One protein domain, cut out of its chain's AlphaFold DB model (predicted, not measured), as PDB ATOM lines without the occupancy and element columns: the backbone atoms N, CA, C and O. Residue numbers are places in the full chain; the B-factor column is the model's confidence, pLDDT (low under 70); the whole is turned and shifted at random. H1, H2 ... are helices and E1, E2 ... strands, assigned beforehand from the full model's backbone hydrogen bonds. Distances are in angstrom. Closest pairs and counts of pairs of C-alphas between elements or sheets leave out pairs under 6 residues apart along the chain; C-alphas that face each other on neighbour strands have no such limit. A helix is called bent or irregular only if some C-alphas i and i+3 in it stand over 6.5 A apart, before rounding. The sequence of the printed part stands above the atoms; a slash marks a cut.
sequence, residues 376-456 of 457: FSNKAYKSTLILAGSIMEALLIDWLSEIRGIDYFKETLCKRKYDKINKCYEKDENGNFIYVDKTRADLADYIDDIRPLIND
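AT A GLANCE: This is residues 376 to 456 of the 457 residues of an uncharacterized protein of Lachnospiraceae bacterium (UniProt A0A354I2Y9). Look first for a small two-stranded hairpin, E1 and E2, whose long connecting loop, residues 417 to 434, reaches to one end of the model, while the long helix H1 runs out to the other end. The short helix H2 packs at a slant on residues 392 to 400 of H1, and residues 377 to 383, of which 381 to 383 belong to H1, stick out free. The printed part has 81 residues, with two named helices and two named strands in the order H1, E1, E2, H2; the sheet is E1 - E2, antiparallel, and the class is mostly helix. The whole is loose, with a radius of gyration of the C-alphas of 16.2 A, and elongated, spanning 58 by 31 by 27 A.

HOW THE PARTS SIT: Begin at the sheet, where E1, residues 413 to 416, and E2, residues 435 to 438, form an antiparallel hairpin with 144 degrees between their directions. Look there for N 436 and O 415, 2.7 A apart, and N 415 and O 436, 2.9 A apart, both within hydrogen-bond range. In the loop, residues 418 to 419 pair with residues 424 to 425, antiparallel. E1 and H2, residues 443 to 454, are near each other, with 5 pairs of C-alphas within 10 A. H2 touches H1, residues 381 to 404, along residues 392 to 400 of H1 alone; the closest C-alphas, of Glu 393 and Leu 443, are 5.4 A apart. The two helices run the same way at a steep tilt of 44 degrees. H1 and E2 are apart. In H1 every O i to N i+4 pair is within hydrogen-bond range; in H2 it is 6 of 8. H2 is irregular, but only just: C-alphas 449 and 452 are 6.6 A apart.

IN THESE COORDINATES: Find C-alpha 413 at (160.822, 172.238, 135.666), where E1 begins its four residues; E2 has four more. Then find C-alpha 381 at (145.119, 145.890, 129.820); from there the 24 residues of H1 run 35.0 A to C-alpha 404. H2, 12 residues, runs 16.4 A and ends at C-alpha 454, (149.806, 169.264, 150.588).

THE WHOLE: The two C-alphas farthest apart are those of Asn 378 and Asn 430, at 58.3 A. The printed part has no cut. The link from E1 to E2 is long, with 18 residues; that from H1 to E1 is short, and that from E2 to H2 is tight. The mean pLDDT of the printed part is 78.0; look for values under 70 at residues 437 to 441, 443 and 454 to 456.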
ATOM      1  N   PHE A 376     139.726 149.304 128.630       86.81
ATOM      2  CA  PHE A 376     139.443 148.245 129.591       86.81
ATOM      3  C   PHE A 376     138.416 147.244 129.046       86.81
ATOM      4  O   PHE A 376     138.646 146.034 129.087       86.81
ATOM      5  N   SER A 377     137.323 147.737 128.456       90.88
ATOM      6  CA  SER A 377     136.248 146.912 127.882       90.88
ATOM      7  C   SER A 377     136.742 146.021 126.740       90.88
ATOM      8  O   SER A 377     136.326 144.870 126.616       90.88
ATOM      9  N   ASN A 378     137.702 146.512 125.953       93.06
ATOM     10  CA  ASN A 378     138.361 145.758 124.885       93.06
ATOM     11  C   ASN A 378     139.496 144.840 125.380       93.06
ATOM     12  O   ASN A 378     140.212 144.253 124.569       93.06
ATOM     13  N   LYS A 379     139.667 144.689 126.702       91.81
ATOM     14  CA  LYS A 379     140.701 143.856 127.343       91.81
ATOM     15  C   LYS A 379     142.135 144.270 126.985       91.81
ATOM     16  O   LYS A 379     143.065 143.470 127.109       91.81
ATOM     17  N   ALA A 380     142.346 145.526 126.592       89.94
ATOM     18  CA  ALA A 380     143.656 146.081 126.262       89.94
ATOM     19  C   ALA A 380     144.412 146.526 127.530       89.94
ATOM     20  O   ALA A 380     144.787 147.685 127.680       89.94
ATOM     21  N   TYR A 381     144.650 145.593 128.457       84.62
ATOM     22  CA  TYR A 381     145.119 145.890 129.820       84.62
ATOM     23  C   TYR A 381     146.415 146.718 129.888       84.62
ATOM     24  O   TYR A 381     146.514 147.659 130.673       84.62
ATOM     25  N   LYS A 382     147.410 146.402 129.047       87.19
ATOM     26  CA  LYS A 382     148.673 147.162 129.000       87.19
ATOM     27  C   LYS A 382     148.449 148.610 128.562       87.19
ATOM     28  O   LYS A 382     149.044 149.510 129.142       87.19
ATOM     29  N   SER A 383     147.578 148.821 127.577       87.38
ATOM     30  CA  SER A 383     147.218 150.154 127.099       87.38
ATOM     31  C   SER A 383     146.478 150.938 128.178       87.38
ATOM     32  O   SER A 383     146.819 152.088 128.416       87.38
ATOM     33  N   THR A 384     145.552 150.299 128.905       87.38
ATOM     34  CA  THR A 384     144.851 150.923 130.039       87.38
ATOM     35  C   THR A 384     145.822 151.412 131.118       87.38
ATOM     36  O   THR A 384     145.679 152.533 131.591       87.38
ATOM     37  N   LEU A 385     146.828 150.612 131.496       86.56
ATOM     38  CA  LEU A 385     147.824 151.021 132.499       86.56
ATOM     39  C   LEU A 385     148.692 152.197 132.033       86.56
ATOM     40  O   LEU A 385     148.953 153.108 132.815       86.56
ATOM     41  N   ILE A 386     149.137 152.181 130.772       86.50
ATOM     42  CA  ILE A 386     149.936 153.272 130.192       86.50
ATOM     43  C   ILE A 386     149.111 154.561 130.134       86.50
ATOM     44  O   ILE A 386     149.605 155.621 130.519       86.50
ATOM     45  N   LEU A 387     147.850 154.465 129.704       86.88
ATOM     46  CA  LEU A 387     146.935 155.600 129.631       86.88
ATOM     47  C   LEU A 387     146.674 156.181 131.027       86.88
ATOM     48  O   LEU A 387     146.837 157.378 131.223       86.88
ATOM     49  N   ALA A 388     146.394 155.336 132.023       86.50
ATOM     50  CA  ALA A 388     146.176 155.780 133.401       86.50
ATOM     51  C   ALA A 388     147.409 156.485 133.996       86.50
ATOM     52  O   ALA A 388     147.272 157.502 134.672       86.50
ATOM     53  N   GLY A 389     148.615 155.972 133.723       85.56
ATOM     54  CA  GLY A 389     149.861 156.625 134.129       85.56
ATOM     55  C   GLY A 389     150.054 157.990 133.466       85.56
ATOM     56  O   GLY A 389     150.402 158.949 134.147       85.56
ATOM     57  N   SER A 390     149.762 158.085 132.166       85.81
ATOM     58  CA  SER A 390     149.885 159.328 131.389       85.81
ATOM     59  C   SER A 390     148.882 160.393 131.849       85.81
ATOM     60  O   SER A 390     149.246 161.555 131.993       85.81
ATOM     61  N   ILE A 391     147.641 159.992 132.153       86.56
ATOM     62  CA  ILE A 391     146.607 160.880 132.706       86.56
ATOM     63  C   ILE A 391     147.040 161.418 134.075       86.56
ATOM     64  O   ILE A 391     146.967 162.620 134.316       86.56
ATOM     65  N   MET A 392     147.539 160.555 134.973       84.44
ATOM     66  CA  MET A 392     148.034 161.013 136.279       84.44
ATOM     67  C   MET A 392     149.209 161.985 136.148       84.44
ATOM     68  O   MET A 392     149.272 162.957 136.895       84.44
ATOM     69  N   GLU A 393     150.126 161.744 135.211       83.94
ATOM     70  CA  GLU A 393     151.238 162.659 134.949       83.94
ATOM     71  C   GLU A 393     150.740 164.027 134.481       83.94
ATOM     72  O   GLU A 393     151.110 165.040 135.071       83.94
ATOM     73  N   ALA A 394     149.834 164.058 133.500       85.06
ATOM     74  CA  ALA A 394     149.237 165.296 133.011       85.06
ATOM     75  C   ALA A 394     148.511 166.072 134.123       85.06
ATOM     76  O   ALA A 394     148.706 167.279 134.248       85.06
ATOM     77  N   LEU A 395     147.744 165.390 134.982       85.50
ATOM     78  CA  LEU A 395     147.052 166.022 136.112       85.50
ATOM     79  C   LEU A 395     148.020 166.645 137.125       85.50
ATOM     80  O   LEU A 395     147.762 167.733 137.634       85.50
ATOM     81  N   LEU A 396     149.140 165.983 137.428       84.00
ATOM     82  CA  LEU A 396     150.133 166.528 138.357       84.00
ATOM     83  C   LEU A 396     150.886 167.722 137.758       84.00
ATOM     84  O   LEU A 396     151.166 168.684 138.473       84.00
ATOM     85  N   ILE A 397     151.186 167.685 136.457       84.44
ATOM     86  CA  ILE A 397     151.767 168.829 135.742       84.44
ATOM     87  C   ILE A 397     150.803 170.014 135.790       84.44
ATOM     88  O   ILE A 397     151.221 171.123 136.130       84.44
ATOM     89  N   ASP A 398     149.520 169.785 135.494       84.31
ATOM     90  CA  ASP A 398     148.485 170.820 135.506       84.31
ATOM     91  C   ASP A 398     148.330 171.442 136.900       84.31
ATOM     92  O   ASP A 398     148.360 172.665 137.048       84.31
ATOM     93  N   TRP A 399     148.288 170.607 137.943       84.44
ATOM     94  CA  TRP A 399     148.167 171.067 139.325       84.44
ATOM     95  C   TRP A 399     149.383 171.885 139.780       84.44
ATOM     96  O   TRP A 399     149.231 172.959 140.367       84.44
ATOM     97  N   LEU A 400     150.604 171.430 139.481       82.75
ATOM     98  CA  LEU A 400     151.813 172.183 139.825       82.75
ATOM     99  C   LEU A 400     151.887 173.515 139.065       82.75
ATOM    100  O   LEU A 400     152.330 174.524 139.626       82.75
ATOM    101  N   SER A 401     151.443 173.509 137.807       84.00
ATOM    102  CA  SER A 401     151.372 174.697 136.957       84.00
ATOM    103  C   SER A 401     150.425 175.742 137.542       84.00
ATOM    104  O   SER A 401     150.768 176.921 137.594       84.00
ATOM    105  N   GLU A 402     149.277 175.311 138.068       80.81
ATOM    106  CA  GLU A 402     148.299 176.182 138.725       80.81
ATOM    107  C   GLU A 402     148.832 176.788 140.028       80.81
ATOM    108  O   GLU A 402     148.710 177.994 140.234       80.81
ATOM    109  N   ILE A 403     149.504 175.999 140.875       79.12
ATOM    110  CA  ILE A 403     150.064 176.506 142.141       79.12
ATOM    111  C   ILE A 403     151.155 177.558 141.895       79.12
ATOM    112  O   ILE A 403     151.261 178.538 142.634       79.12
ATOM    113  N   ARG A 404     152.008 177.343 140.887       76.31
ATOM    114  CA  ARG A 404     153.171 178.207 140.623       76.31
ATOM    115  C   ARG A 404     152.903 179.298 139.586       76.31
ATOM    116  O   ARG A 404     153.743 180.179 139.425       76.31
ATOM    117  N   GLY A 405     151.764 179.248 138.900       75.38
ATOM    118  CA  GLY A 405     151.400 180.179 137.835       75.38
ATOM    119  C   GLY A 405     152.266 180.068 136.576       75.38
ATOM    120  O   GLY A 405     152.424 181.056 135.864       75.38
ATOM    121  N   ILE A 406     152.847 178.896 136.311       80.75
ATOM    122  CA  ILE A 406     153.777 178.642 135.196       80.75
ATOM    123  C   ILE A 406     153.265 177.443 134.404       80.75
ATOM    124  O   ILE A 406     152.949 176.423 134.998       80.75
ATOM    125  N   ASP A 407     153.210 177.539 133.077       82.12
ATOM    126  CA  ASP A 407     152.784 176.437 132.206       82.12
ATOM    127  C   ASP A 407     153.907 175.395 132.039       82.12
ATOM    128  O   ASP A 407     154.710 175.478 131.105       82.12
ATOM    129  N   TYR A 408     153.967 174.393 132.921       80.19
ATOM    130  CA  TYR A 408     154.986 173.334 132.857       80.19
ATOM    131  C   TYR A 408     154.773 172.325 131.716       80.19
ATOM    132  O   TYR A 408     155.625 171.461 131.507       80.19
ATOM    133  N   PHE A 409     153.701 172.439 130.920       79.06
ATOM    134  CA  PHE A 409     153.622 171.721 129.641       79.06
ATOM    135  C   PHE A 409     154.514 172.358 128.568       79.06
ATOM    136  O   PHE A 409     154.853 171.703 127.580       79.06
ATOM    137  N   LYS A 410     154.890 173.633 128.739       80.62
ATOM    138  CA  LYS A 410     155.768 174.374 127.820       80.62
ATOM    139  C   LYS A 410     157.122 174.714 128.428       80.62
ATOM    140  O   LYS A 410     158.115 174.759 127.703       80.62
ATOM    141  N   GLU A 411     157.156 174.979 129.727       78.44
ATOM    142  CA  GLU A 411     158.356 175.388 130.446       78.44
ATOM    143  C   GLU A 411     159.026 174.223 131.176       78.44
ATOM    144  O   GLU A 411     158.385 173.274 131.624       78.44
ATOM    145  N   THR A 412     160.350 174.293 131.310       77.44
ATOM    146  CA  THR A 412     161.135 173.271 132.006       77.44
ATOM    147  C   THR A 412     161.013 173.399 133.519       77.44
ATOM    148  O   THR A 412     161.132 174.490 134.076       77.44
ATOM    149  N   LEU A 413     160.862 172.267 134.208       76.81
ATOM    150  CA  LEU A 413     160.822 172.238 135.666       76.81
ATOM    151  C   LEU A 413     162.230 172.474 136.248       76.81
ATOM    152  O   LEU A 413     163.110 171.618 136.126       76.81
ATOM    153  N   CYS A 414     162.442 173.609 136.919       71.56
ATOM    154  CA  CYS A 414     163.688 173.889 137.641       71.56
ATOM    155  C   CYS A 414     163.645 173.250 139.038       71.56
ATOM    156  O   CYS A 414     162.827 173.633 139.879       71.56
ATOM    157  N   LYS A 415     164.557 172.318 139.328       71.88
ATOM    158  CA  LYS A 415     164.664 171.660 140.641       71.88
ATOM    159  C   LYS A 415     165.980 171.952 141.329       71.88
ATOM    160  O   LYS A 415     167.009 172.068 140.678       71.88
ATOM    161  N   ARG A 416     165.978 171.975 142.664       74.38
ATOM    162  CA  ARG A 416     167.232 171.988 143.430       74.38
ATOM    163  C   ARG A 416     168.017 170.712 143.133       74.38
ATOM    164  O   ARG A 416     167.474 169.610 143.217       74.38
ATOM    165  N   LYS A 417     169.298 170.858 142.807       76.00
ATOM    166  CA  LYS A 417     170.196 169.743 142.529       76.00
ATOM    167  C   LYS A 417     170.401 168.939 143.807       76.00
ATOM    168  O   LYS A 417     170.885 169.471 144.802       76.00
ATOM    169  N   TYR A 418     170.002 167.671 143.792       74.12
ATOM    170  CA  TYR A 418     170.181 166.767 144.923       74.12
ATOM    171  C   TYR A 418     171.362 165.833 144.666       74.12
ATOM    172  O   TYR A 418     171.346 165.045 143.716       74.12
ATOM    173  N   ASP A 419     172.370 165.908 145.526       73.88
ATOM    174  CA  ASP A 419     173.504 164.999 145.520       73.88
ATOM    175  C   ASP A 419     173.097 163.681 146.192       73.88
ATOM    176  O   ASP A 419     172.918 163.589 147.410       73.88
ATOM    177  N   LYS A 420     172.954 162.631 145.377       73.12
ATOM    178  CA  LYS A 420     172.569 161.293 145.847       73.12
ATOM    179  C   LYS A 420     173.638 160.627 146.718       73.12
ATOM    180  O   LYS A 420     173.289 159.761 147.517       73.12
ATOM    181  N   ILE A 421     174.909 160.996 146.561       76.69
ATOM    182  CA  ILE A 421     176.034 160.423 147.312       76.69
ATOM    183  C   ILE A 421     176.047 161.022 148.717       76.69
ATOM    184  O   ILE A 421     176.073 160.289 149.705       76.69
ATOM    185  N   ASN A 422     175.957 162.348 148.796       78.94
ATOM    186  CA  ASN A 422     176.025 163.083 150.060       78.94
ATOM    187  C   ASN A 422     174.659 163.275 150.737       78.94
ATOM    188  O   ASN A 422     174.586 163.769 151.862       78.94
ATOM    189  N   LYS A 423     173.573 162.851 150.076       77.38
ATOM    190  CA  LYS A 423     172.182 162.957 150.540       77.38
ATOM    191  C   LYS A 423     171.771 164.385 150.920       77.38
ATOM    192  O   LYS A 423     170.972 164.585 151.838       77.38
ATOM    193  N   CYS A 424     172.290 165.383 150.212       76.50
ATOM    194  CA  CYS A 424     172.015 166.794 150.464       76.50
ATOM    195  C   CYS A 424     171.744 167.553 149.159       76.50
ATOM    196  O   CYS A 424     172.080 167.094 148.071       76.50
ATOM    197  N   TYR A 425     171.109 168.722 149.263       78.75
ATOM    198  CA  TYR A 425     170.982 169.629 148.123       78.75
ATOM    199  C   TYR A 425     172.294 170.384 147.919       78.75
ATOM    200  O   TYR A 425     172.826 170.953 148.874       78.75
ATOM    201  N   GLU A 426     172.786 170.403 146.683       79.62
ATOM    202  CA  GLU A 426     174.003 171.126 146.337       79.62
ATOM    203  C   GLU A 426     173.792 172.633 146.498       79.62
ATOM    204  O   GLU A 426     172.732 173.187 146.179       79.62
ATOM    205  N   LYS A 427     174.833 173.291 147.003       80.38
ATOM    206  CA  LYS A 427     174.886 174.736 147.183       80.38
ATOM    207  C   LYS A 427     176.122 175.293 146.489       80.38
ATOM    208  O   LYS A 427     177.142 174.608 146.426       80.38
ATOM    209  N   ASP A 428     176.010 176.503 145.957       80.75
ATOM    210  CA  ASP A 428     177.140 177.246 145.410       80.75
ATOM    211  C   ASP A 428     178.100 177.694 146.528       80.75
ATOM    212  O   ASP A 428     177.834 177.523 147.723       80.75
ATOM    213  N   GLU A 429     179.229 178.292 146.143       78.81
ATOM    214  CA  GLU A 429     180.246 178.803 147.076       78.81
ATOM    215  C   GLU A 429     179.708 179.895 148.022       78.81
ATOM    216  O   GLU A 429     180.297 180.151 149.071       78.81
ATOM    217  N   ASN A 430     178.557 180.492 147.694       77.94
ATOM    218  CA  ASN A 430     177.874 181.513 148.484       77.94
ATOM    219  C   ASN A 430     176.755 180.932 149.374       77.94
ATOM    220  O   ASN A 430     176.082 181.677 150.086       77.94
ATOM    221  N   GLY A 431     176.543 179.612 149.358       76.25
ATOM    222  CA  GLY A 431     175.519 178.925 150.145       76.25
ATOM    223  C   GLY A 431     174.107 178.929 149.541       76.25
ATOM    224  O   GLY A 431     173.177 178.454 150.206       76.25
ATOM    225  N   ASN A 432     173.926 179.406 148.307       75.62
ATOM    226  CA  ASN A 432     172.652 179.353 147.584       75.62
ATOM    227  C   ASN A 432     172.448 177.979 146.950       75.62
ATOM    228  O   ASN A 432     173.400 177.357 146.492       75.62
ATOM    229  N   PHE A 433     171.207 177.498 146.880       76.25
ATOM    230  CA  PHE A 433     170.919 176.219 146.230       76.25
ATOM    231  C   PHE A 433     171.203 176.275 144.728       76.25
ATOM    232  O   PHE A 433     170.777 177.206 144.046       76.25
ATOM    233  N   ILE A 434     171.866 175.242 144.213       73.62
ATOM    234  CA  ILE A 434     172.068 175.064 142.775       73.62
ATOM    235  C   ILE A 434     170.795 174.453 142.192       73.62
ATOM    236  O   ILE A 434     170.281 173.464 142.719       73.62
ATOM    237  N   TYR A 435     170.290 175.027 141.104       72.25
ATOM    238  CA  TYR A 435     169.119 174.527 140.389       72.25
ATOM    239  C   TYR A 435     169.538 173.812 139.101       72.25
ATOM    240  O   TYR A 435     170.553 174.145 138.492       72.25
ATOM    241  N   VAL A 436     168.768 172.802 138.710       72.56
ATOM    242  CA  VAL A 436     168.920 172.060 137.460       72.56
ATOM    243  C   VAL A 436     167.612 172.150 136.702       72.56
ATOM    244  O   VAL A 436     166.554 171.821 137.248       72.56
ATOM    245  N   ASP A 437     167.700 172.537 135.438       69.62
ATOM    246  CA  ASP A 437     166.569 172.491 134.523       69.62
ATOM    247  C   ASP A 437     166.354 171.038 134.103       69.62
ATOM    248  O   ASP A 437     167.177 170.434 133.405       69.62
ATOM    249  N   LYS A 438     165.248 170.436 134.546       67.19
ATOM    250  CA  LYS A 438     164.835 169.125 134.051       67.19
ATOM    251  C   LYS A 438     164.028 169.313 132.772       67.19
ATOM    252  O   LYS A 438     162.826 169.546 132.800       67.19
ATOM    253  N   THR A 439     164.699 169.133 131.637       56.09
ATOM    254  CA  THR A 439     164.078 169.069 130.300       56.09
ATOM    255  C   THR A 439     163.163 167.853 130.106       56.09
ATOM    256  O   THR A 439     162.351 167.841 129.187       56.09
ATOM    257  N   ARG A 440     163.275 166.833 130.971       57.28
ATOM    258  CA  ARG A 440     162.355 165.691 131.097       57.28
ATOM    259  C   ARG A 440     162.164 165.353 132.576       57.28
ATOM    260  O   ARG A 440     162.883 164.509 133.108       57.28
ATOM    261  N   ALA A 441     161.272 166.073 133.247       67.69
ATOM    262  CA  ALA A 441     160.778 165.665 134.560       67.69
ATOM    263  C   ALA A 441     159.853 164.448 134.405       67.69
ATOM    264  O   ALA A 441     159.147 164.355 133.403       67.69
ATOM    265  N   ASP A 442     159.902 163.516 135.357       71.31
ATOM    266  CA  ASP A 442     159.033 162.335 135.387       71.31
ATOM    267  C   ASP A 442     157.922 162.468 136.445       71.31
ATOM    268  O   ASP A 442     157.911 163.391 137.260       71.31
ATOM    269  N   LEU A 443     156.975 161.527 136.465       69.19
ATOM    270  CA  LEU A 443     155.883 161.496 137.445       69.19
ATOM    271  C   LEU A 443     156.364 161.656 138.903       69.19
ATOM    272  O   LEU A 443     155.723 162.346 139.694       69.19
ATOM    273  N   ALA A 444     157.488 161.030 139.272       73.44
ATOM    274  CA  ALA A 444     158.011 161.099 140.635       73.44
ATOM    275  C   ALA A 444     158.504 162.510 140.972       73.44
ATOM    276  O   ALA A 444     158.308 162.980 142.093       73.44
ATOM    277  N   ASP A 445     159.066 163.214 139.989       74.12
ATOM    278  CA  ASP A 445     159.444 164.608 140.148       74.12
ATOM    279  C   ASP A 445     158.250 165.500 140.500       74.12
ATOM    280  O   ASP A 445     158.346 166.294 141.438       74.12
ATOM    281  N   TYR A 446     157.133 165.380 139.790       75.12
ATOM    282  CA  TYR A 446     155.956 166.198 140.087       75.12
ATOM    283  C   TYR A 446     155.349 165.847 141.454       75.12
ATOM    284  O   TYR A 446     155.004 166.746 142.219       75.12
ATOM    285  N   ILE A 447     155.310 164.557 141.821       76.94
ATOM    286  CA  ILE A 447     154.854 164.108 143.149       76.94
ATOM    287  C   ILE A 447     155.707 164.720 144.267       76.94
ATOM    288  O   ILE A 447     155.159 165.196 145.261       76.94
ATOM    289  N   ASP A 448     157.034 164.707 144.134       78.44
ATOM    290  CA  ASP A 448     157.934 165.210 145.176       78.44
ATOM    291  C   ASP A 448     157.852 166.733 145.348       78.44
ATOM    292  O   ASP A 448     158.081 167.227 146.452       78.44
ATOM    293  N   ASP A 449     157.496 167.473 144.296       77.06
ATOM    294  CA  ASP A 449     157.294 168.924 144.361       77.06
ATOM    295  C   ASP A 449     155.912 169.300 144.919       77.06
ATOM    296  O   ASP A 449     155.783 170.339 145.569       77.06
ATOM    297  N   ILE A 450     154.894 168.460 144.703       77.56
ATOM    298  CA  ILE A 450     153.530 168.667 145.212       77.56
ATOM    299  C   ILE A 450     153.392 168.207 146.671       77.56
ATOM    300  O   ILE A 450     152.719 168.860 147.466       77.56
ATOM    301  N   ARG A 451     154.045 167.107 147.066       78.44
ATOM    302  CA  ARG A 451     153.916 166.506 148.408       78.44
ATOM    303  C   ARG A 451     154.141 167.494 149.570       78.44
ATOM    304  O   ARG A 451     153.378 167.412 150.530       78.44
ATOM    305  N   PRO A 452     155.141 168.399 149.550       74.88
ATOM    306  CA  PRO A 452     155.327 169.382 150.616       74.88
ATOM    307  C   PRO A 452     154.166 170.376 150.695       74.88
ATOM    308  O   PRO A 452     153.749 170.719 151.791       74.88
ATOM    309  N   LEU A 453     153.613 170.768 149.542       70.88
ATOM    310  CA  LEU A 453     152.532 171.750 149.437       70.88
ATOM    311  C   LEU A 453     151.218 171.224 150.027       70.88
ATOM    312  O   LEU A 453     150.441 172.003 150.555       70.88
ATOM    313  N   ILE A 454     150.987 169.906 149.985       62.59
ATOM    314  CA  ILE A 454     149.806 169.264 150.588       62.59
ATOM    315  C   ILE A 454     149.850 169.297 152.124       62.59
ATOM    316  O   ILE A 454     148.800 169.313 152.750       62.59
ATOM    317  N   ASN A 455     151.037 169.298 152.739       54.97
ATOM    318  CA  ASN A 455     151.166 169.284 154.203       54.97
ATOM    319  C   ASN A 455     151.040 170.678 154.845       54.97
ATOM    320  O   ASN A 455     150.982 170.764 156.071       54.97
ATOM    321  N   ASP A 456     151.034 171.738 154.031       47.75
ATOM    322  CA  ASP A 456     150.889 173.135 154.463       47.75
ATOM    323  C   ASP A 456     149.433 173.656 154.334       47.75
ATOM    324  O   ASP A 456     149.156 174.791 154.729       47.75
TER     325      ASP A 456